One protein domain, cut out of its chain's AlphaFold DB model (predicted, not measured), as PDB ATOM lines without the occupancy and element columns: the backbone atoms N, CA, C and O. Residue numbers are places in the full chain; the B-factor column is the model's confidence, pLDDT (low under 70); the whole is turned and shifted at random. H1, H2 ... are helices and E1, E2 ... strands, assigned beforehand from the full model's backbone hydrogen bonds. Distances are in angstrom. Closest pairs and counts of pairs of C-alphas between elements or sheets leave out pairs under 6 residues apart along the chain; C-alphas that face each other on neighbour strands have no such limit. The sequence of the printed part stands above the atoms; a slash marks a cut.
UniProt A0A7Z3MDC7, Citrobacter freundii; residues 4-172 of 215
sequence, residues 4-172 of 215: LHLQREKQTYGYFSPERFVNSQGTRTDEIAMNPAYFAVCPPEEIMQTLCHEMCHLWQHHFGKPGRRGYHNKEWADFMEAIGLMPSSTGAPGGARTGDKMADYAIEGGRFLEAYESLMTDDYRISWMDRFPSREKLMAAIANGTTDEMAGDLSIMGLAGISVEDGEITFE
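Overview. This is residues 4 to 172 of the 215 residues of a protein of Citrobacter freundii (UniProt A0A7Z3MDC7). A long helix, H1, runs through the middle of a larger lobe, with the three-stranded sheet of E1, E3 and E2 on one side of it and the small hairpin E4 E5 with H2 on the opposite side, while H3 packs near its first residues. At that same end of H1 sits a smaller lobe, in which H5 packs on the hairpin E6 E7 and H4 is nearby. The printed part has 169 residues, of mixed class, with five named helices and seven named strands in the order E1 E2 E3 H1 H2 E4 E5 H3 H4 H5 E6 E7. The larger sheet, E1 E3 E2, is mixed; both two-stranded sheets are antiparallel. The whole is compact, with a radius of gyration of the C-alphas of 17.1 A and spans of 47 by 46 by 31 A.

Along the chain. Find C-alpha 4 at (139.108, 104.114, 115.791), where E1, residues 4 to 6, begins. E2, residues 14 to 22, covers 20.6 A and bends by 72 degrees at residue 18; E3, residues 28 to 34, covers 19.7 A. From C-alpha 44 at (155.837, 106.039, 116.971), H1 runs 28.1 A to residue 63. Then come H2, residues 74 to 82, E4, 85 to 88, E5, 103 to 106, and H3, 111 to 119. H4, residues 135 to 144, H5, 147 to 156, and E6, 160 to 165, measure 14.1, 14.5 and 15.3 A. E7, residues 168 to 172, ends at C-alpha 172, (163.318, 90.004, 108.552).

Arrangement. Begin at the hub, H1, which is on the sheet E1 E3 E2 at a height over the sheet of 8.5 A: two layers, a helix on one face of a sheet. The C-alphas of Phe 16 and Glu 54, 5.4 A apart, are the closest of E2 and H1. In the sheet, N 5 and O 32 of the parallel pair E1 and E3 are 3.0 A apart, and N 17 and O 31 of the hairpin E2 and E3 are 2.9 A apart. With residues 53 to 60 alone, H1 touches H2 at a steep tilt of 48 degrees, opposite ways; their closest C-alphas, of Gln 60 and Trp 76, are 6.4 A apart. H1 only just touches H3, with 3 pairs of C-alphas within 8 A, the closest being Glu 45 and Tyr 116 at 7.3 A. In the hairpin E4 and E5, N 86 and O 105 are 2.8 A apart; the closest C-alphas of H2 and E4, of Ala 77 and Pro 87, are 6.0 A apart. H1 and H5 only just touch, only at their ends, with 3 pairs within 8 A; the closest C-alphas, of Pro 44 and Asp 153, are 6.8 A apart. H4 and H5 are close but not clearly touching, with 2 pairs within 8 A, the closest being the C-alphas of Ala 141 and Thr 147 at 5.6 A. The closest C-alphas of H5 and E6, of Ala 151 and Ile 162, are 5.9 A apart, and in the hairpin E6 and E7, N 170 and O 163 are 2.9 A apart. In H1, H2, H3, H4 and H5 every O i to N i+4 pair is within hydrogen-bond range.

Size, cuts and confidence. The C-alphas farthest apart, of Gln 25 and Gly 145, are 53.0 A apart. The printed part has no cut; its long links are E4 to E5 and H3 to H4. Look for pLDDT under 70 at residues 158 to 162, 164 to 167 and 172.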
ATOM      1  N   LEU A   4     137.808 104.004 116.449       96.50
ATOM      2  CA  LEU A   4     139.108 104.114 115.791       96.50
ATOM      3  C   LEU A   4     139.068 103.330 114.481       96.50
ATOM      4  O   LEU A   4     138.730 102.144 114.476       96.50
ATOM      5  N   HIS A   5     139.415 103.987 113.381       94.94
ATOM      6  CA  HIS A   5     139.378 103.404 112.045       94.94
ATOM      7  C   HIS A   5     140.733 103.570 111.354       94.94
ATOM      8  O   HIS A   5     141.306 104.653 111.349       94.94
ATOM      9  N   LEU A   6     141.259 102.498 110.759       94.38
ATOM     10  CA  LEU A   6     142.445 102.578 109.909       94.38
ATOM     11  C   LEU A   6     142.012 102.797 108.458       94.38
ATOM     12  O   LEU A   6     141.513 101.871 107.820       94.38
ATOM     13  N   GLN A   7     142.219 104.006 107.935       91.31
ATOM     14  CA  GLN A   7     141.814 104.372 106.578       91.31
ATOM     15  C   GLN A   7     142.964 105.022 105.816       91.31
ATOM     16  O   GLN A   7     143.593 105.966 106.284       91.31
ATOM     17  N   ARG A   8     143.202 104.545 104.590       88.56
ATOM     18  CA  ARG A   8     144.122 105.209 103.665       88.56
ATOM     19  C   ARG A   8     143.410 106.380 103.009       88.56
ATOM     20  O   ARG A   8     142.450 106.176 102.272       88.56
ATOM     21  N   GLU A   9     143.932 107.573 103.232       86.06
ATOM     22  CA  GLU A   9     143.504 108.796 102.563       86.06
ATOM     23  C   GLU A   9     144.744 109.527 102.039       86.06
ATOM     24  O   GLU A   9     145.818 109.468 102.644       86.06
ATOM     25  N   LYS A  10     144.653 110.177 100.875       80.00
ATOM     26  CA  LYS A  10     145.827 110.870 100.327       80.00
ATOM     27  C   LYS A  10     146.142 112.102 101.177       80.00
ATOM     28  O   LYS A  10     145.260 112.916 101.412       80.00
ATOM     29  N   GLN A  11     147.420 112.285 101.522       77.62
ATOM     30  CA  GLN A  11     147.933 113.510 102.157       77.62
ATOM     31  C   GLN A  11     147.281 113.828 103.515       77.62
ATOM     32  O   GLN A  11     146.994 114.982 103.825       77.62
ATOM     33  N   THR A  12     146.988 112.810 104.325       89.25
ATOM     34  CA  THR A  12     146.383 112.984 105.654       89.25
ATOM     35  C   THR A  12     146.888 111.895 106.596       89.25
ATOM     36  O   THR A  12     146.765 110.713 106.270       89.25
ATOM     37  N   TYR A  13     147.454 112.287 107.741       93.25
ATOM     38  CA  TYR A  13     147.948 111.364 108.774       93.25
ATOM     39  C   TYR A  13     146.805 110.772 109.602       93.25
ATOM     40  O   TYR A  13     146.815 109.586 109.924       93.25
ATOM     41  N   GLY A  14     145.795 111.588 109.889       95.69
ATOM     42  CA  GLY A  14     144.568 111.210 110.569       95.69
ATOM     43  C   GLY A  14     143.516 112.302 110.413       95.69
ATOM     44  O   GLY A  14     143.804 113.364 109.861       95.69
ATOM     45  N   TYR A  15     142.282 112.004 110.806       96.31
ATOM     46  CA  TYR A  15     141.221 113.006 110.873       96.31
ATOM     47  C   TYR A  15     140.111 112.597 111.849       96.31
ATOM     48  O   TYR A  15     139.796 111.416 112.020       96.31
ATOM     49  N   PHE A  16     139.444 113.596 112.412       97.31
ATOM     50  CA  PHE A  16     138.217 113.460 113.184       97.31
ATOM     51  C   PHE A  16     136.961 113.698 112.325       97.31
ATOM     52  O   PHE A  16     136.884 114.654 111.547       97.31
ATOM     53  N   SER A  17     135.933 112.859 112.497       96.62
ATOM     54  CA  SER A  17     134.617 113.043 111.868       96.62
ATOM     55  C   SER A  17     133.475 112.842 112.878       96.62
ATOM     56  O   SER A  17     133.279 111.719 113.354       96.62
ATOM     57  N   PRO A  18     132.700 113.893 113.215       96.81
ATOM     58  CA  PRO A  18     131.616 113.778 114.184       96.81
ATOM     59  C   PRO A  18     130.426 113.004 113.612       96.81
ATOM     60  O   PRO A  18     130.092 113.150 112.435       96.81
ATOM     61  N   GLU A  19     129.769 112.202 114.455       96.81
ATOM     62  CA  GLU A  19     128.553 111.442 114.118       96.81
ATOM     63  C   GLU A  19     128.658 110.579 112.839       96.81
ATOM     64  O   GLU A  19     127.668 110.324 112.145       96.81
ATOM     65  N   ARG A  20     129.870 110.123 112.510       96.94
ATOM     66  CA  ARG A  20     130.172 109.396 111.275       96.94
ATOM     67  C   ARG A  20     129.429 108.069 111.149       96.94
ATOM     68  O   ARG A  20     129.016 107.699 110.047       96.94
ATOM     69  N   PHE A  21     129.299 107.339 112.252       97.31
ATOM     70  CA  PHE A  21     128.742 105.991 112.274       97.31
ATOM     71  C   PHE A  21     127.380 105.971 112.957       97.31
ATOM     72  O   PHE A  21     127.138 106.732 113.889       97.31
ATOM     73  N   VAL A  22     126.502 105.063 112.523       97.44
ATOM     74  CA  VAL A  22     125.176 104.840 113.110       97.44
ATOM     75  C   VAL A  22     124.917 103.341 113.262       97.44
ATOM     76  O   VAL A  22     125.263 102.558 112.378       97.44
ATOM     77  N   ASN A  23     124.335 102.923 114.385       96.56
ATOM     78  CA  ASN A  23     123.949 101.526 114.610       96.56
ATOM     79  C   ASN A  23     122.489 101.251 114.188       96.56
ATOM     80  O   ASN A  23     121.747 102.159 113.812       96.56
ATOM     81  N   SER A  24     122.044  99.992 114.286       96.75
ATOM     82  CA  SER A  24     120.676  99.583 113.916       96.75
ATOM     83  C   SER A  24     119.566 100.235 114.751       96.75
ATOM     84  O   SER A  24     118.406 100.185 114.355       96.75
ATOM     85  N   GLN A  25     119.910 100.849 115.887       97.19
ATOM     86  CA  GLN A  25     118.989 101.582 116.761       97.19
ATOM     87  C   GLN A  25     118.987 103.094 116.479       97.19
ATOM     88  O   GLN A  25     118.319 103.849 117.179       97.19
ATOM     89  N   GLY A  26     119.743 103.562 115.480       96.62
ATOM     90  CA  GLY A  26     119.857 104.982 115.145       96.62
ATOM     91  C   GLY A  26     120.816 105.777 116.040       96.62
ATOM     92  O   GLY A  26     120.955 106.983 115.844       96.62
ATOM     93  N   THR A  27     121.505 105.139 116.994       97.38
ATOM     94  CA  THR A  27     122.529 105.805 117.814       97.38
ATOM     95  C   THR A  27     123.748 106.114 116.958       97.38
ATOM     96  O   THR A  27     124.279 105.214 116.301       97.38
ATOM     97  N   ARG A  28     124.194 107.372 116.990       97.75
ATOM     98  CA  ARG A  28     125.372 107.839 116.257       97.75
ATOM     99  C   ARG A  28     126.614 107.886 117.141       97.75
ATOM    100  O   ARG A  28     126.503 108.042 118.355       97.75
ATOM    101  N   THR A  29     127.784 107.749 116.527       97.81
ATOM    102  CA  THR A  29     129.083 107.941 117.180       97.81
ATOM    103  C   THR A  29     130.109 108.508 116.203       97.81
ATOM    104  O   THR A  29     129.915 108.451 114.987       97.81
ATOM    105  N   ASP A  30     131.194 109.048 116.742       98.31
ATOM    106  CA  ASP A  30     132.241 109.716 115.976       98.31
ATOM    107  C   ASP A  30     133.296 108.744 115.439       98.31
ATOM    108  O   ASP A  30     133.387 107.586 115.856       98.31
ATOM    109  N   GLU A  31     134.127 109.252 114.538       98.19
ATOM    110  CA  GLU A  31     135.301 108.588 113.981       98.19
ATOM    111  C   GLU A  31     136.566 109.365 114.346       98.19
ATOM    112  O   GLU A  31     136.611 110.588 114.194       98.19
ATOM    113  N   ILE A  32     137.601 108.640 114.764       98.38
ATOM    114  CA  ILE A  32     138.987 109.077 114.600       98.38
ATOM    115  C   ILE A  32     139.631 108.096 113.627       98.38
ATOM    116  O   ILE A  32     139.773 106.904 113.925       98.38
ATOM    117  N   ALA A  33     139.977 108.593 112.448       97.38
ATOM    118  CA  ALA A  33     140.660 107.826 111.428       97.38
ATOM    119  C   ALA A  33     142.170 108.050 111.537       97.38
ATOM    120  O   ALA A  33     142.621 109.188 111.618       97.38
ATOM    121  N   MET A  34     142.943 106.967 111.490       97.31
ATOM    122  CA  MET A  34     144.404 106.982 111.425       97.31
ATOM    123  C   MET A  34     144.842 106.376 110.096       97.31
ATOM    124  O   MET A  34     144.289 105.362 109.661       97.31
ATOM    125  N   ASN A  35     145.843 106.964 109.450       95.88
ATOM    126  CA  ASN A  35     146.324 106.472 108.170       95.88
ATOM    127  C   ASN A  35     147.498 105.496 108.355       95.88
ATOM    128  O   ASN A  35     148.616 105.924 108.655       95.88
ATOM    129  N   PRO A  36     147.285 104.186 108.127       93.88
ATOM    130  CA  PRO A  36     148.304 103.175 108.388       93.88
ATOM    131  C   PRO A  36     149.527 103.305 107.465       93.88
ATOM    132  O   PRO A  36     150.596 102.811 107.812       93.88
ATOM    133  N   ALA A  37     149.417 104.015 106.333       92.12
ATOM    134  CA  ALA A  37     150.530 104.224 105.406       92.12
ATOM    135  C   ALA A  37     151.711 104.993 106.032       92.12
ATOM    136  O   ALA A  37     152.813 104.957 105.492       92.12
ATOM    137  N   TYR A  38     151.506 105.686 107.155       91.62
ATOM    138  CA  TYR A  38     152.573 106.401 107.860       91.62
ATOM    139  C   TYR A  38     153.226 105.570 108.967       91.62
ATOM    140  O   TYR A  38     154.298 105.929 109.433       91.62
ATOM    141  N   PHE A  39     152.642 104.433 109.357       91.50
ATOM    142  CA  PHE A  39     153.080 103.706 110.552       91.50
ATOM    143  C   PHE A  39     154.472 103.087 110.405       91.50
ATOM    144  O   PHE A  39     155.118 102.820 111.407       91.50
ATOM    145  N   ALA A  40     154.927 102.847 109.170       87.19
ATOM    146  CA  ALA A  40     156.265 102.324 108.900       87.19
ATOM    147  C   ALA A  40     157.288 103.405 108.494       87.19
ATOM    148  O   ALA A  40     158.408 103.068 108.131       87.19
ATOM    149  N   VAL A  41     156.899 104.684 108.458       86.19
ATOM    150  CA  VAL A  41     157.738 105.783 107.926       86.19
ATOM    151  C   VAL A  41     157.676 107.059 108.768       86.19
ATOM    152  O   VAL A  41     158.136 108.112 108.331       86.19
ATOM    153  N   CYS A  42     157.082 106.968 109.953       88.75
ATOM    154  CA  CYS A  42     157.024 108.022 110.953       88.75
ATOM    155  C   CYS A  42     157.389 107.421 112.315       88.75
ATOM    156  O   CYS A  42     157.007 106.273 112.574       88.75
ATOM    157  N   PRO A  43     158.066 108.183 113.191       89.00
ATOM    158  CA  PRO A  43     158.328 107.756 114.556       89.00
ATOM    159  C   PRO A  43     157.023 107.389 115.284       89.00
ATOM    160  O   PRO A  43     155.994 108.041 115.062       89.00
ATOM    161  N   PRO A  44     157.029 106.405 116.203       90.56
ATOM    162  CA  PRO A  44     155.837 106.039 116.971       90.56
ATOM    163  C   PRO A  44     155.254 107.213 117.764       90.56
ATOM    164  O   PRO A  44     154.036 107.304 117.922       90.56
ATOM    165  N   GLU A  45     156.110 108.134 118.206       92.44
ATOM    166  CA  GLU A  45     155.705 109.389 118.834       92.44
ATOM    167  C   GLU A  45     154.827 110.236 117.899       92.44
ATOM    168  O   GLU A  45     153.742 110.632 118.310       92.44
ATOM    169  N   GLU A  46     155.211 110.426 116.629       93.25
ATOM    170  CA  GLU A  46     154.437 111.193 115.630       93.25
ATOM    171  C   GLU A  46     153.076 110.522 115.335       93.25
ATOM    172  O   GLU A  46     152.057 111.190 115.125       93.25
ATOM    173  N   ILE A  47     153.017 109.183 115.376       94.69
ATOM    174  CA  ILE A  47     151.759 108.429 115.227       94.69
ATOM    175  C   ILE A  47     150.824 108.705 116.413       94.69
ATOM    176  O   ILE A  47     149.636 108.982 116.225       94.69
ATOM    177  N   MET A  48     151.350 108.638 117.638       95.94
ATOM    178  CA  MET A  48     150.576 108.890 118.856       95.94
ATOM    179  C   MET A  48     150.192 110.365 118.992       95.94
ATOM    180  O   MET A  48     149.081 110.676 119.417       95.94
ATOM    181  N   GLN A  49     151.066 111.268 118.560       96.69
ATOM    182  CA  GLN A  49     150.812 112.696 118.453       96.69
ATOM    183  C   GLN A  49     149.630 112.967 117.516       96.69
ATOM    184  O   GLN A  49     148.691 113.654 117.909       96.69
ATOM    185  N   THR A  50     149.618 112.353 116.326       97.12
ATOM    186  CA  THR A  50     148.489 112.445 115.385       97.12
ATOM    187  C   THR A  50     147.188 111.977 116.044       97.12
ATOM    188  O   THR A  50     146.163 112.645 115.943       97.12
ATOM    189  N   LEU A  51     147.211 110.858 116.775       97.75
ATOM    190  CA  LEU A  51     146.027 110.379 117.494       97.75
ATOM    191  C   LEU A  51     145.538 111.413 118.524       97.75
ATOM    192  O   LEU A  51     144.345 111.713 118.581       97.75
ATOM    193  N   CYS A  52     146.448 111.978 119.317       98.25
ATOM    194  CA  CYS A  52     146.127 112.996 120.314       98.25
ATOM    195  C   CYS A  52     145.620 114.306 119.686       98.25
ATOM    196  O   CYS A  52     144.685 114.904 120.221       98.25
ATOM    197  N   HIS A  53     146.153 114.711 118.531       98.44
ATOM    198  CA  HIS A  53     145.657 115.840 117.742       98.44
ATOM    199  C   HIS A  53     144.177 115.651 117.379       98.44
ATOM    200  O   HIS A  53     143.335 116.513 117.653       98.44
ATOM    201  N   GLU A  54     143.821 114.482 116.842       98.25
ATOM    202  CA  GLU A  54     142.430 114.176 116.497       98.25
ATOM    203  C   GLU A  54     141.533 114.041 117.739       98.25
ATOM    204  O   GLU A  54     140.361 114.429 117.720       98.25
ATOM    205  N   MET A  55     142.078 113.570 118.865       98.44
ATOM    206  CA  MET A  55     141.372 113.580 120.151       98.44
ATOM    207  C   MET A  55     141.089 115.004 120.658       98.44
ATOM    208  O   MET A  55     140.057 115.213 121.299       98.44
ATOM    209  N   CYS A  56     141.930 115.994 120.346       98.38
ATOM    210  CA  CYS A  56     141.656 117.402 120.649       98.38
ATOM    211  C   CYS A  56     140.499 117.957 119.811       98.38
ATOM    212  O   CYS A  56     139.667 118.704 120.332       98.38
ATOM    213  N   HIS A  57     140.382 117.553 118.541       98.06
ATOM    214  CA  HIS A  57     139.201 117.869 117.732       98.06
ATOM    215  C   HIS A  57     137.925 117.241 118.296       98.06
ATOM    216  O   HIS A  57     136.916 117.936 118.441       98.06
ATOM    217  N   LEU A  58     137.982 115.960 118.671       98.31
ATOM    218  CA  LEU A  58     136.883 115.271 119.347       98.31
ATOM    219  C   LEU A  58     136.482 115.998 120.639       98.31
ATOM    220  O   LEU A  58     135.299 116.265 120.854       98.31
ATOM    221  N   TRP A  59     137.450 116.331 121.496       98.31
ATOM    222  CA  TRP A  59     137.191 117.043 122.746       98.31
ATOM    223  C   TRP A  59     136.502 118.381 122.484       98.31
ATOM    224  O   TRP A  59     135.456 118.655 123.075       98.31
ATOM    225  N   GLN A  60     137.033 119.190 121.564       98.31
ATOM    226  CA  GLN A  60     136.453 120.494 121.270       98.31
ATOM    227  C   GLN A  60     135.033 120.360 120.710       98.31
ATOM    228  O   GLN A  60     134.174 121.178 121.034       98.31
ATOM    229  N   HIS A  61     134.765 119.339 119.894       97.50
ATOM    230  CA  HIS A  61     133.433 119.104 119.349       97.50
ATOM    231  C   HIS A  61     132.380 118.866 120.443       97.50
ATOM    232  O   HIS A  61     131.280 119.408 120.352       97.50
ATOM    233  N   HIS A  62     132.721 118.095 121.480       97.50
ATOM    234  CA  HIS A  62     131.775 117.718 122.541       97.50
ATOM    235  C   HIS A  62     131.744 118.677 123.733       97.50
ATOM    236  O   HIS A  62     130.719 118.779 124.405       97.50
ATOM    237  N   PHE A  63     132.851 119.361 124.019       98.00
ATOM    238  CA  PHE A  63     133.024 120.134 125.255       98.00
ATOM    239  C   PHE A  63     133.448 121.588 125.034       98.00
ATOM    240  O   PHE A  63     133.479 122.362 125.990       98.00
ATOM    241  N   GLY A  64     133.760 121.960 123.795       97.00
ATOM    242  CA  GLY A  64     134.218 123.292 123.425       97.00
ATOM    243  C   GLY A  64     133.306 123.979 122.412       97.00
ATOM    244  O   GLY A  64     132.115 123.691 122.271       97.00
ATOM    245  N   LYS A  65     133.885 124.951 121.715       97.31
ATOM    246  CA  LYS A  65     133.263 125.796 120.698       97.31
ATOM    247  C   LYS A  65     134.156 125.801 119.457       97.31
ATOM    248  O   LYS A  65     134.968 126.720 119.284       97.31
ATOM    249  N   PRO A  66     134.018 124.797 118.572       95.81
ATOM    250  CA  PRO A  66     134.762 124.783 117.322       95.81
ATOM    251  C   PRO A  66     134.436 126.029 116.492       95.81
ATOM    252  O   PRO A  66     133.320 126.554 116.508       95.81
ATOM    253  N   GLY A  67     135.448 126.533 115.787       93.06
ATOM    254  CA  GLY A  67     135.307 127.684 114.902       93.06
ATOM    255  C   GLY A  67     134.695 127.317 113.550       93.06
ATOM    256  O   GLY A  67     133.972 126.333 113.390       93.06
ATOM    257  N   ARG A  68     135.024 128.113 112.527       95.00
ATOM    258  CA  ARG A  68     134.720 127.747 111.139       95.00
ATOM    259  C   ARG A  68     135.393 126.416 110.779       95.00
ATOM    260  O   ARG A  68     136.478 126.115 111.270       95.00
ATOM    261  N   ARG A  69     134.776 125.657 109.870       91.06
ATOM    262  CA  ARG A  69     135.282 124.355 109.411       91.06
ATOM    263  C   ARG A  69     136.761 124.436 109.003       91.06
ATOM    264  O   ARG A  69     137.123 125.295 108.201       91.06
ATOM    265  N   GLY A  70     137.570 123.524 109.546       89.19
ATOM    266  CA  GLY A  70     139.006 123.391 109.275       89.19
ATOM    267  C   GLY A  70     139.909 124.383 110.014       89.19
ATOM    268  O   GLY A  70     141.122 124.234 109.969       89.19
ATOM    269  N   TYR A  71     139.357 125.386 110.703       97.38
ATOM    270  CA  TYR A  71     140.173 126.361 111.419       97.38
ATOM    271  C   TYR A  71     140.409 125.947 112.872       97.38
ATOM    272  O   TYR A  71     139.470 125.841 113.664       97.38
ATOM    273  N   HIS A  72     141.680 125.815 113.225       98.38
ATOM    274  CA  HIS A  72     142.169 125.540 114.566       98.38
ATOM    275  C   HIS A  72     142.189 126.847 115.348       98.38
ATOM    276  O   HIS A  72     143.049 127.705 115.135       98.38
ATOM    277  N   ASN A  73     141.183 127.041 116.196       98.50
ATOM    278  CA  ASN A  73     141.027 128.268 116.965       98.50
ATOM    279  C   ASN A  73     141.849 128.233 118.266       98.50
ATOM    280  O   ASN A  73     142.503 127.247 118.598       98.50
ATOM    281  N   LYS A  74     141.788 129.333 119.021       98.56
ATOM    282  CA  LYS A  74     142.522 129.477 120.279       98.56
ATOM    283  C   LYS A  74     142.137 128.433 121.336       98.56
ATOM    284  O   LYS A  74     143.014 127.962 122.035       98.56
ATOM    285  N   GLU A  75     140.863 128.062 121.451       98.62
ATOM    286  CA  GLU A  75     140.422 127.088 122.462       98.62
ATOM    287  C   GLU A  75     140.978 125.686 122.176       98.62
ATOM    288  O   GLU A  75     141.422 125.003 123.094       98.62
ATOM    289  N   TRP A  76     141.024 125.288 120.900       98.69
ATOM    290  CA  TRP A  76     141.694 124.055 120.490       98.69
ATOM    291  C   TRP A  76     143.196 124.115 120.792       98.69
ATOM    292  O   TRP A  76     143.745 123.175 121.358       98.69
ATOM    293  N   ALA A  77     143.845 125.242 120.478       98.69
ATOM    294  CA  ALA A  77     145.275 125.423 120.716       98.69
ATOM    295  C   ALA A  77     145.633 125.396 122.212       98.69
ATOM    296  O   ALA A  77     146.599 124.753 122.612       98.69
ATOM    297  N   ASP A  78     144.826 126.053 123.048       98.75
ATOM    298  CA  ASP A  78     144.992 126.055 124.501       98.75
ATOM    299  C   ASP A  78     144.819 124.632 125.079       98.75
ATOM    300  O   ASP A  78     145.526 124.261 126.016       98.75
ATOM    301  N   PHE A  79     143.925 123.808 124.512       98.69
ATOM    302  CA  PHE A  79     143.757 122.412 124.934       98.69
ATOM    303  C   PHE A  79     144.896 121.497 124.464       98.69
ATOM    304  O   PHE A  79     145.367 120.687 125.260       98.69
ATOM    305  N   MET A  80     145.386 121.658 123.228       98.75
ATOM    306  CA  MET A  80     146.591 120.971 122.737       98.75
ATOM    307  C   MET A  80     147.768 121.190 123.697       98.75
ATOM    308  O   MET A  80     148.366 120.233 124.189       98.75
ATOM    309  N   GLU A  81     148.035 122.446 124.063       98.69
ATOM    310  CA  GLU A  81     149.107 122.769 125.009       98.69
ATOM    311  C   GLU A  81     148.875 122.166 126.391       98.69
ATOM    312  O   GLU A  81     149.807 121.652 127.008       98.69
ATOM    313  N   ALA A  82     147.629 122.171 126.868       98.56
ATOM    314  CA  ALA A  82     147.278 121.585 128.158       98.56
ATOM    315  C   ALA A  82     147.511 120.064 128.220       98.56
ATOM    316  O   ALA A  82     147.736 119.533 129.313       98.56
ATOM    317  N   ILE A  83     147.462 119.364 127.081       98.56
ATOM    318  CA  ILE A  83     147.802 117.937 126.993       98.56
ATOM    319  C   ILE A  83     149.279 117.687 126.665       98.56
ATOM    320  O   ILE A  83     149.688 116.535 126.613       98.56
ATOM    321  N   GLY A  84     150.096 118.731 126.507       98.56
ATOM    322  CA  GLY A  84     151.531 118.608 126.240       98.56
ATOM    323  C   GLY A  84     151.917 118.585 124.758       98.56
ATOM    324  O   GLY A  84     153.037 118.184 124.454       98.56
ATOM    325  N   LEU A  85     151.037 119.018 123.850       98.62
ATOM    326  CA  LEU A  85     151.342 119.194 122.425       98.62
ATOM    327  C   LEU A  85     151.293 120.678 122.051       98.62
ATOM    328  O   LEU A  85     150.302 121.356 122.297       98.62
ATOM    329  N   MET A  86     152.347 121.207 121.437       98.56
ATOM    330  CA  MET A  86     152.394 122.602 121.006       98.56
ATOM    331  C   MET A  86     151.901 122.731 119.561       98.56
ATOM    332  O   MET A  86     152.607 122.302 118.645       98.56
ATOM    333  N   PRO A  87     150.738 123.358 119.310       98.44
ATOM    334  CA  PRO A  87     150.271 123.605 117.956       98.44
ATOM    335  C   PRO A  87     151.165 124.626 117.251       98.44
ATOM    336  O   PRO A  87     151.498 125.682 117.793       98.44
ATOM    337  N   SER A  88     151.529 124.332 116.005       98.38
ATOM    338  CA  SER A  88     152.406 125.178 115.206       98.38
ATOM    339  C   SER A  88     152.064 125.132 113.720       98.38
ATOM    340  O   SER A  88     152.019 124.075 113.092       98.38
ATOM    341  N   SER A  89     151.909 126.305 113.108       97.88
ATOM    342  CA  SER A  89     151.715 126.445 111.660       97.88
ATOM    343  C   SER A  89     152.917 125.973 110.831       97.88
ATOM    344  O   SER A  89     152.813 125.874 109.612       97.88
ATOM    345  N   THR A  90     154.070 125.745 111.465       96.25
ATOM    346  CA  THR A  90     155.295 125.235 110.830       96.25
ATOM    347  C   THR A  90     155.669 123.833 111.308       96.25
ATOM    348  O   THR A  90     156.643 123.281 110.809       96.25
ATOM    349  N   GLY A  91     154.949 123.275 112.292       94.69
ATOM    350  CA  GLY A  91     155.348 122.045 112.990       94.69
ATOM    351  C   GLY A  91     156.592 122.200 113.873       94.69
ATOM    352  O   GLY A  91     157.083 121.219 114.409       94.69
ATOM    353  N   ALA A  92     157.107 123.423 114.038       95.25
ATOM    354  CA  ALA A  92     158.327 123.716 114.789       95.25
ATOM    355  C   ALA A  92     158.155 124.956 115.690       95.25
ATOM    356  O   ALA A  92     157.187 125.716 115.519       95.25
ATOM    357  N   PRO A  93     159.077 125.212 116.637       96.81
ATOM    358  CA  PRO A  93     159.063 126.430 117.441       96.81
ATOM    359  C   PRO A  93     159.001 127.713 116.600       96.81
ATOM    360  O   PRO A  93     159.621 127.823 115.544       96.81
ATOM    361  N   GLY A  94     158.235 128.699 117.076       96.00
ATOM    362  CA  GLY A  94     158.046 129.991 116.404       96.00
ATOM    363  C   GLY A  94     156.909 130.046 115.374       96.00
ATOM    364  O   GLY A  94     156.602 131.134 114.886       96.00
ATOM    365  N   GLY A  95     156.252 128.923 115.061       97.81
ATOM    366  CA  GLY A  95     155.027 128.924 114.259       97.81
ATOM    367  C   GLY A  95     153.830 129.543 114.993       97.81
ATOM    368  O   GLY A  95     153.798 129.641 116.220       97.81
ATOM    369  N   ALA A  96     152.819 129.974 114.233       98.50
ATOM    370  CA  ALA A  96     151.568 130.452 114.813       98.50
ATOM    371  C   ALA A  96     150.813 129.284 115.457       98.50
ATOM    372  O   ALA A  96     150.847 128.184 114.926       98.50
ATOM    373  N   ARG A  97     150.087 129.536 116.551       98.44
ATOM    374  CA  ARG A  97     149.339 128.509 117.307       98.44
ATOM    375  C   ARG A  97     147.959 128.169 116.725       98.44
ATOM    376  O   ARG A  97     147.303 127.242 117.180       98.44
ATOM    377  N   THR A  98     147.482 128.940 115.749       98.56
ATOM    378  CA  THR A  98     146.124 128.840 115.181       98.56
ATOM    379  C   THR A  98     146.164 129.025 113.671       98.56
ATOM    380  O   THR A  98     146.933 129.859 113.187       98.56
ATOM    381  N   GLY A  99     145.288 128.350 112.926       97.94
ATOM    382  CA  GLY A  99     145.303 128.407 111.464       97.94
ATOM    383  C   GLY A  99     144.387 127.389 110.786       97.94
ATOM    384  O   GLY A  99     143.762 126.554 111.434       97.94
ATOM    385  N   ASP A 100     144.310 127.455 109.457       96.19
ATOM    386  CA  ASP A 100     143.593 126.469 108.628       96.19
ATOM    387  C   ASP A 100     144.301 125.119 108.537       96.19
ATOM    388  O   ASP A 100     143.677 124.086 108.321       96.19
ATOM    389  N   LYS A 101     145.627 125.147 108.637       94.06
ATOM    390  CA  LYS A 101     146.486 123.977 108.558       94.06
ATOM    391  C   LYS A 101     147.483 124.096 109.685       94.06
ATOM    392  O   LYS A 101     148.259 125.049 109.713       94.06
ATOM    393  N   MET A 102     147.391 123.163 110.611       96.25
ATOM    394  CA  MET A 102     148.211 123.128 111.800       96.25
ATOM    395  C   MET A 102     148.920 121.789 111.838       96.25
ATOM    396  O   MET A 102     148.308 120.758 111.584       96.25
ATOM    397  N   ALA A 103     150.213 121.845 112.113       95.56
ATOM    398  CA  ALA A 103     150.940 120.726 112.672       95.56
ATOM    399  C   ALA A 103     151.135 121.014 114.166       95.56
ATOM    400  O   ALA A 103     150.606 121.994 114.709       95.56
ATOM    401  N   ASP A 104     151.927 120.190 114.824       97.69
ATOM    402  CA  ASP A 104     152.276 120.350 116.222       97.69
ATOM    403  C   ASP A 104     153.599 119.639 116.511       97.69
ATOM    404  O   ASP A 104     154.157 118.969 115.640       97.69
ATOM    405  N   TYR A 105     154.117 119.817 117.719       97.50
ATOM    406  CA  TYR A 105     155.260 119.071 118.244       97.50
ATOM    407  C   TYR A 105     155.075 118.819 119.740       97.50
ATOM    408  O   TYR A 105     154.380 119.577 120.424       97.50
ATOM    409  N   ALA A 106     155.699 117.765 120.259       97.75
ATOM    410  CA  ALA A 106     155.655 117.460 121.680       97.75
ATOM    411  C   ALA A 106     156.351 118.549 122.515       97.75
ATOM    412  O   ALA A 106     157.435 119.029 122.179       97.75
ATOM    413  N   ILE A 107     155.721 118.953 123.619       97.88
ATOM    414  CA  ILE A 107     156.326 119.864 124.593       97.88
ATOM    415  C   ILE A 107     157.256 119.045 125.486       97.88
ATOM    416  O   ILE A 107     156.812 118.083 126.112       97.88
ATOM    417  N   GLU A 108     158.523 119.448 125.580       95.50
ATOM    418  CA  GLU A 108     159.503 118.820 126.473       95.50
ATOM    419  C   GLU A 108     158.999 118.818 127.926       95.50
ATOM    420  O   GLU A 108     158.572 119.850 128.451       95.50
ATOM    421  N   GLY A 109     159.008 117.644 128.567       94.38
ATOM    422  CA  GLY A 109     158.452 117.454 129.913       94.38
ATOM    423  C   GLY A 109     156.931 117.647 130.007       94.38
ATOM    424  O   GLY A 109     156.398 117.836 131.098       94.38
ATOM    425  N   GLY A 110     156.225 117.668 128.875       97.00
ATOM    426  CA  GLY A 110     154.776 117.795 128.810       97.00
ATOM    427  C   GLY A 110     154.048 116.474 129.056       97.00
ATOM    428  O   GLY A 110     154.587 115.385 128.871       97.00
ATOM    429  N   ARG A 111     152.757 116.578 129.393       98.12
ATOM    430  CA  ARG A 111     151.885 115.431 129.710       98.12
ATOM    431  C   ARG A 111     151.789 114.383 128.603       98.12
ATOM    432  O   ARG A 111     151.591 113.209 128.901       98.12
ATOM    433  N   PHE A 112     151.890 114.801 127.344       98.31
ATOM    434  CA  PHE A 112     151.887 113.889 126.207       98.31
ATOM    435  C   PHE A 112     153.086 112.944 126.267       98.31
ATOM    436  O   PHE A 112     152.883 111.737 126.216       98.31
ATOM    437  N   LEU A 113     154.301 113.478 126.440       97.00
ATOM    438  CA  LEU A 113     155.514 112.665 126.539       97.00
ATOM    439  C   LEU A 113     155.472 111.763 127.773       97.00
ATOM    440  O   LEU A 113     155.720 110.571 127.646       97.00
ATOM    441  N   GLU A 114     155.039 112.282 128.926       97.06
ATOM    442  CA  GLU A 114     154.861 111.467 130.140       97.06
ATOM    443  C   GLU A 114     153.924 110.266 129.897       97.06
ATOM    444  O   GLU A 114     154.211 109.135 130.297       97.06
ATOM    445  N   ALA A 115     152.792 110.493 129.221       96.75
ATOM    446  CA  ALA A 115     151.834 109.439 128.902       96.75
ATOM    447  C   ALA A 115     152.357 108.481 127.820       96.75
ATOM    448  O   ALA A 115     152.138 107.274 127.919       96.75
ATOM    449  N   TYR A 116     153.041 109.008 126.804       94.75
ATOM    450  CA  TYR A 116     153.655 108.237 125.728       94.75
ATOM    451  C   TYR A 116     154.729 107.294 126.273       94.75
ATOM    452  O   TYR A 116     154.664 106.098 126.006       94.75
ATOM    453  N   GLU A 117     155.646 107.791 127.102       92.88
ATOM    454  CA  GLU A 117     156.702 106.998 127.740       92.88
ATOM    455  C   GLU A 117     156.125 105.933 128.681       92.88
ATOM    456  O   GLU A 117     156.591 104.795 128.700       92.88
ATOM    457  N   SER A 118     155.065 106.266 129.427       92.50
ATOM    458  CA  SER A 118     154.376 105.291 130.278       92.50
ATOM    459  C   SER A 118     153.621 104.220 129.482       92.50
ATOM    460  O   SER A 118     153.364 103.143 130.025       92.50
ATOM    461  N   LEU A 119     153.196 104.519 128.253       91.19
ATOM    462  CA  LEU A 119     152.433 103.607 127.405       91.19
ATOM    463  C   LEU A 119     153.358 102.723 126.562       91.19
ATOM    464  O   LEU A 119     153.146 101.517 126.495       91.19
ATOM    465  N   MET A 120     154.371 103.311 125.926       86.38
ATOM    466  CA  MET A 120     155.275 102.655 124.980       86.38
ATOM    467  C   MET A 120     156.390 101.900 125.706       86.38
ATOM    468  O   MET A 120     157.561 102.274 125.690       86.38
ATOM    469  N   THR A 121     155.994 100.813 126.358       83.69
ATOM    470  CA  THR A 121     156.860  99.915 127.132       83.69
ATOM    471  C   THR A 121     157.080  98.592 126.387       83.69
ATOM    472  O   THR A 121     156.556  98.387 125.294       83.69
ATOM    473  N   ASP A 122     157.826  97.644 126.965       73.25
ATOM    474  CA  ASP A 122     157.927  96.287 126.399       73.25
ATOM    475  C   ASP A 122     156.561  95.573 126.311       73.25
ATOM    476  O   ASP A 122     156.355  94.743 125.423       73.25
ATOM    477  N   ASP A 123     155.617  95.924 127.191       81.00
ATOM    478  CA  ASP A 123     154.284  95.317 127.258       81.00
ATOM    479  C   ASP A 123     153.297  95.910 126.240       81.00
ATOM    480  O   ASP A 123     152.282  95.282 125.915       81.00
ATOM    481  N   TYR A 124     153.575  97.107 125.712       82.44
ATOM    482  CA  TYR A 124     152.730  97.748 124.712       82.44
ATOM    483  C   TYR A 124     153.544  98.532 123.684       82.44
ATOM    484  O   TYR A 124     154.229  99.504 123.989       82.44
ATOM    485  N   ARG A 125     153.381  98.130 122.423       83.75
ATOM    486  CA  ARG A 125     153.942  98.782 121.240       83.75
ATOM    487  C   ARG A 125     152.915  98.768 120.119       83.75
ATOM    488  O   ARG A 125     152.077  97.862 120.034       83.75
ATOM    489  N   ILE A 126     153.030  99.723 119.203       85.88
ATOM    490  CA  ILE A 126     152.358  99.628 117.908       85.88
ATOM    491  C   ILE A 126     153.019  98.468 117.152       85.88
ATOM    492  O   ILE A 126     154.134  98.593 116.675       85.88
ATOM    493  N   SER A 127     152.345  97.320 117.096       82.75
ATOM    494  CA  SER A 127     152.924  96.040 116.642       82.75
ATOM    495  C   SER A 127     152.557  95.655 115.207       82.75
ATOM    496  O   SER A 127     152.943  94.592 114.725       82.75
ATOM    497  N   TRP A 128     151.782  96.501 114.529       84.81
ATOM    498  CA  TRP A 128     151.333  96.282 113.159       84.81
ATOM    499  C   TRP A 128     151.552  97.538 112.340       84.81
ATOM    500  O   TRP A 128     151.116  98.621 112.729       84.81
ATOM    501  N   MET A 129     152.170  97.370 111.174       84.56
ATOM    502  CA  MET A 129     152.434  98.452 110.234       84.56
ATOM    503  C   MET A 129     151.977  98.086 108.829       84.56
ATOM    504  O   MET A 129     151.813  96.913 108.482       84.56
ATOM    505  N   ASP A 130     151.755  99.111 108.009       86.56
ATOM    506  CA  ASP A 130     151.413  98.912 106.610       86.56
ATOM    507  C   ASP A 130     152.647  98.476 105.820       86.56
ATOM    508  O   ASP A 130     153.647  99.188 105.757       86.56
ATOM    509  N   ARG A 131     152.552  97.320 105.156       80.94
ATOM    510  CA  ARG A 131     153.590  96.834 104.234       80.94
ATOM    511  C   ARG A 131     153.731  97.702 102.977       80.94
ATOM    512  O   ARG A 131     154.624  97.467 102.173       80.94
ATOM    513  N   PHE A 132     152.811  98.645 102.779       84.62
ATOM    514  CA  PHE A 132     152.801  99.605 101.681       84.62
ATOM    515  C   PHE A 132     152.769 101.038 102.224       84.62
ATOM    516  O   PHE A 132     151.728 101.703 102.162       84.62
ATOM    517  N   PRO A 133     153.884 101.520 102.792       86.56
ATOM    518  CA  PRO A 133     153.927 102.838 103.397       86.56
ATOM    519  C   PRO A 133     153.837 103.964 102.362       86.56
ATOM    520  O   PRO A 133     153.909 103.757 101.147       86.56
ATOM    521  N   SER A 134     153.716 105.194 102.856       88.31
ATOM    522  CA  SER A 134     153.771 106.392 102.029       88.31
ATOM    523  C   SER A 134     155.099 106.467 101.275       88.31
ATOM    524  O   SER A 134     156.149 106.769 101.844       88.31
ATOM    525  N   ARG A 135     155.035 106.239  99.957       85.75
ATOM    526  CA  ARG A 135     156.201 106.314  99.067       85.75
ATOM    527  C   ARG A 135     156.870 107.685  99.116       85.75
ATOM    528  O   ARG A 135     158.083 107.765  99.021       85.75
ATOM    529  N   GLU A 136     156.096 108.756  99.270       87.50
ATOM    530  CA  GLU A 136     156.629 110.118  99.370       87.50
ATOM    531  C   GLU A 136     157.534 110.283 100.595       87.50
ATOM    532  O   GLU A 136     158.671 110.726 100.456       87.50
ATOM    533  N   LYS A 137     157.060 109.859 101.774       85.56
ATOM    534  CA  LYS A 137     157.842 109.889 103.018       85.56
ATOM    535  C   LYS A 137     159.084 109.011 102.922       85.56
ATOM    536  O   LYS A 137     160.164 109.447 103.298       85.56
ATOM    537  N   LEU A 138     158.936 107.817 102.350       85.38
ATOM    538  CA  LEU A 138     160.049 106.895 102.167       85.38
ATOM    539  C   LEU A 138     161.136 107.480 101.253       85.38
ATOM    540  O   LEU A 138     162.316 107.448 101.586       85.38
ATOM    541  N   MET A 139     160.745 108.070 100.120       84.88
ATOM    542  CA  MET A 139     161.684 108.737  99.212       84.88
ATOM    543  C   MET A 139     162.338 109.960  99.859       84.88
ATOM    544  O   MET A 139     163.521 110.195  99.633       84.88
ATOM    545  N   ALA A 140     161.600 110.723 100.670       86.38
ATOM    546  CA  ALA A 140     162.159 111.848 101.411       86.38
ATOM    547  C   ALA A 140     163.216 111.391 102.429       86.38
ATOM    548  O   ALA A 140     164.278 112.004 102.504       86.38
ATOM    549  N   ALA A 141     162.970 110.295 103.155       84.25
ATOM    550  CA  ALA A 141     163.939 109.732 104.095       84.25
ATOM    551  C   ALA A 141     165.229 109.280 103.389       84.25
ATOM    552  O   ALA A 141     166.326 109.604 103.840       84.25
ATOM    553  N   ILE A 142     165.109 108.615 102.232       83.12
ATOM    554  CA  ILE A 142     166.265 108.227 101.405       83.12
ATOM    555  C   ILE A 142     167.026 109.464 100.913       83.12
ATOM    556  O   ILE A 142     168.247 109.528 101.034       83.12
ATOM    557  N   ALA A 143     166.318 110.462 100.381       86.00
ATOM    558  CA  ALA A 143     166.936 111.678  99.855       86.00
ATOM    559  C   ALA A 143     167.663 112.493 100.939       86.00
ATOM    560  O   ALA A 143     168.688 113.112 100.652       86.00
ATOM    561  N   ASN A 144     167.147 112.476 102.171       87.38
ATOM    562  CA  ASN A 144     167.718 113.192 103.310       87.38
ATOM    563  C   ASN A 144     168.753 112.366 104.094       87.38
ATOM    564  O   ASN A 144     169.383 112.909 104.997       87.38
ATOM    565  N   GLY A 145     168.939 111.083 103.764       83.94
ATOM    566  CA  GLY A 145     169.865 110.194 104.468       83.94
ATOM    567  C   GLY A 145     169.416 109.803 105.881       83.94
ATOM    568  O   GLY A 145     170.260 109.489 106.710       83.94
ATOM    569  N   THR A 146     168.111 109.821 106.167       84.19
ATOM    570  CA  THR A 146     167.536 109.528 107.497       84.19
ATOM    571  C   THR A 146     166.960 108.108 107.593       84.19
ATOM    572  O   THR A 146     166.083 107.829 108.406       84.19
ATOM    573  N   THR A 147     167.407 107.187 106.733       81.19
ATOM    574  CA  THR A 147     166.919 105.795 106.706       81.19
ATOM    575  C   THR A 147     167.306 105.008 107.953       81.19
ATOM    576  O   THR A 147     166.524 104.173 108.395       81.19
ATOM    577  N   ASP A 148     168.470 105.297 108.540       81.06
ATOM    578  CA  ASP A 148     168.941 104.633 109.762       81.06
ATOM    579  C   ASP A 148     168.119 105.057 110.987       81.06
ATOM    580  O   ASP A 148     167.768 104.221 111.816       81.06
ATOM    581  N   GLU A 149     167.750 106.341 111.069       82.12
ATOM    582  CA  GLU A 149     166.830 106.860 112.091       82.12
ATOM    583  C   GLU A 149     165.466 106.172 111.971       82.12
ATOM    584  O   GLU A 149     164.956 105.625 112.946       82.12
ATOM    585  N   MET A 150     164.938 106.083 110.745       81.06
ATOM    586  CA  MET A 150     163.685 105.381 110.468       81.06
ATOM    587  C   MET A 150     163.764 103.895 110.850       81.06
ATOM    588  O   MET A 150     162.831 103.363 111.441       81.06
ATOM    589  N   ALA A 151     164.872 103.204 110.563       78.38
ATOM    590  CA  ALA A 151     165.063 101.818 110.993       78.38
ATOM    591  C   ALA A 151     165.109 101.691 112.530       78.38
ATOM    592  O   ALA A 151     164.547 100.744 113.087       78.38
ATOM    593  N   GLY A 152     165.726 102.658 113.218       80.19
ATOM    594  CA  GLY A 152     165.725 102.761 114.677       80.19
ATOM    595  C   GLY A 152     164.317 102.908 115.261       80.19
ATOM    596  O   GLY A 152     163.949 102.159 116.167       80.19
ATOM    597  N   ASP A 153     163.498 103.792 114.696       80.88
ATOM    598  CA  ASP A 153     162.106 104.002 115.116       80.88
ATOM    599  C   ASP A 153     161.251 102.740 114.969       80.88
ATOM    600  O   ASP A 153     160.460 102.382 115.843       80.88
ATOM    601  N   LEU A 154     161.435 102.012 113.871       77.75
ATOM    602  CA  LEU A 154     160.708 100.772 113.630       77.75
ATOM    603  C   LEU A 154     161.188  99.631 114.552       77.75
ATOM    604  O   LEU A 154     160.406  98.739 114.890       77.75
ATOM    605  N   SER A 155     162.436  99.685 115.027       78.38
ATOM    606  CA  SER A 155     162.933  98.791 116.081       78.38
ATOM    607  C   SER A 155     162.215  99.023 117.417       78.38
ATOM    608  O   SER A 155     161.844  98.063 118.095       78.38
ATOM    609  N   ILE A 156     161.888 100.279 117.756       75.00
ATOM    610  CA  ILE A 156     161.058 100.616 118.935       75.00
ATOM    611  C   ILE A 156     159.668  99.964 118.839       75.00
ATOM    612  O   ILE A 156     159.077  99.600 119.857       75.00
ATOM    613  N   MET A 157     159.159  99.745 117.624       75.19
ATOM    614  CA  MET A 157     157.891  99.051 117.354       75.19
ATOM    615  C   MET A 157     158.003  97.516 117.418       75.19
ATOM    616  O   MET A 157     157.009  96.810 117.242       75.19
ATOM    617  N   GLY A 158     159.189  96.980 117.724       69.94
ATOM    618  CA  GLY A 158     159.439  95.547 117.863       69.94
ATOM    619  C   GLY A 158     159.698  94.820 116.542       69.94
ATOM    620  O   GLY A 158     159.582  93.594 116.499       69.94
ATOM    621  N   LEU A 159     160.028  95.546 115.469       69.44
ATOM    622  CA  LEU A 159     160.480  94.950 114.214       69.44
ATOM    623  C   LEU A 159     162.009  94.820 114.189       69.44
ATOM    624  O   LEU A 159     162.729  95.705 114.632       69.44
ATOM    625  N   ALA A 160     162.504  93.710 113.647       66.25
ATOM    626  CA  ALA A 160     163.930  93.431 113.504       66.25
ATOM    627  C   ALA A 160     164.312  93.304 112.023       66.25
ATOM    628  O   ALA A 160     163.448  93.092 111.172       66.25
ATOM    629  N   GLY A 161     165.611  93.437 111.728       62.53
ATOM    630  CA  GLY A 161     166.160  93.235 110.382       62.53
ATOM    631  C   GLY A 161     165.497  94.124 109.333       62.53
ATOM    632  O   GLY A 161     165.036  93.646 108.301       62.53
ATOM    633  N   ILE A 162     165.368  95.409 109.650       69.06
ATOM    634  CA  ILE A 162     164.679  96.377 108.806       69.06
ATOM    635  C   ILE A 162     165.685  96.952 107.830       69.06
ATOM    636  O   ILE A 162     166.679  97.544 108.250       69.06
ATOM    637  N   SER A 163     165.413  96.805 106.541       70.75
ATOM    638  CA  SER A 163     166.179  97.473 105.499       70.75
ATOM    639  C   SER A 163     165.264  98.300 104.612       70.75
ATOM    640  O   SER A 163     164.100  97.963 104.372       70.75
ATOM    641  N   VAL A 164     165.807  99.421 104.152       69.56
ATOM    642  CA  VAL A 164     165.137 100.354 103.255       69.56
ATOM    643  C   VAL A 164     165.970 100.414 101.989       69.56
ATOM    644  O   VAL A 164     167.000 101.081 101.952       69.56
ATOM    645  N   GLU A 165     165.535  99.700 100.957       69.06
ATOM    646  CA  GLU A 165     166.240  99.615  99.677       69.06
ATOM    647  C   GLU A 165     165.257  99.871  98.534       69.06
ATOM    648  O   GLU A 165     164.110  99.434  98.579       69.06
ATOM    649  N   ASP A 166     165.678 100.643  97.527       67.31
ATOM    650  CA  ASP A 166     164.921 100.919  96.294       67.31
ATOM    651  C   ASP A 166     163.454 101.378  96.473       67.31
ATOM    652  O   ASP A 166     162.623 101.283  95.566       67.31
ATOM    653  N   GLY A 167     163.126 101.962  97.630       65.06
ATOM    654  CA  GLY A 167     161.769 102.413  97.940       65.06
ATOM    655  C   GLY A 167     160.822 101.318  98.414       65.06
ATOM    656  O   GLY A 167     159.605 101.520  98.377       65.06
ATOM    657  N   GLU A 168     161.366 100.207  98.898       70.19
ATOM    658  CA  GLU A 168     160.654  99.192  99.661       70.19
ATOM    659  C   GLU A 168     161.251  99.083 101.068       70.19
ATOM    660  O   GLU A 168     162.454  99.245 101.273       70.19
ATOM    661  N   ILE A 169     160.384  98.833 102.053       73.12
ATOM    662  CA  ILE A 169     160.820  98.442 103.392       73.12
ATOM    663  C   ILE A 169     160.718  96.928 103.455       73.12
ATOM    664  O   ILE A 169     159.627  96.372 103.277       73.12
ATOM    665  N   THR A 170     161.841  96.267 103.706       74.19
ATOM    666  CA  THR A 170     161.855  94.836 103.988       74.19
ATOM    667  C   THR A 170     162.105  94.606 105.469       74.19
ATOM    668  O   THR A 170     162.749  95.407 106.146       74.19
ATOM    669  N   PHE A 171     161.517  93.529 105.977       73.94
ATOM    670  CA  PHE A 171     161.602  93.149 107.376       73.94
ATOM    671  C   PHE A 171     162.021  91.690 107.428       73.94
ATOM    672  O   PHE A 171     161.370  90.839 106.808       73.94
ATOM    673  N   GLU A 172     163.068  91.387 108.185       67.12
ATOM    674  CA  GLU A 172     163.318  90.004 108.552       67.12
ATOM    675  C   GLU A 172     162.271  89.573 109.586       67.12
ATOM    676  O   GLU A 172     161.993  90.304 110.544       67.12
TER     677      GLU A 172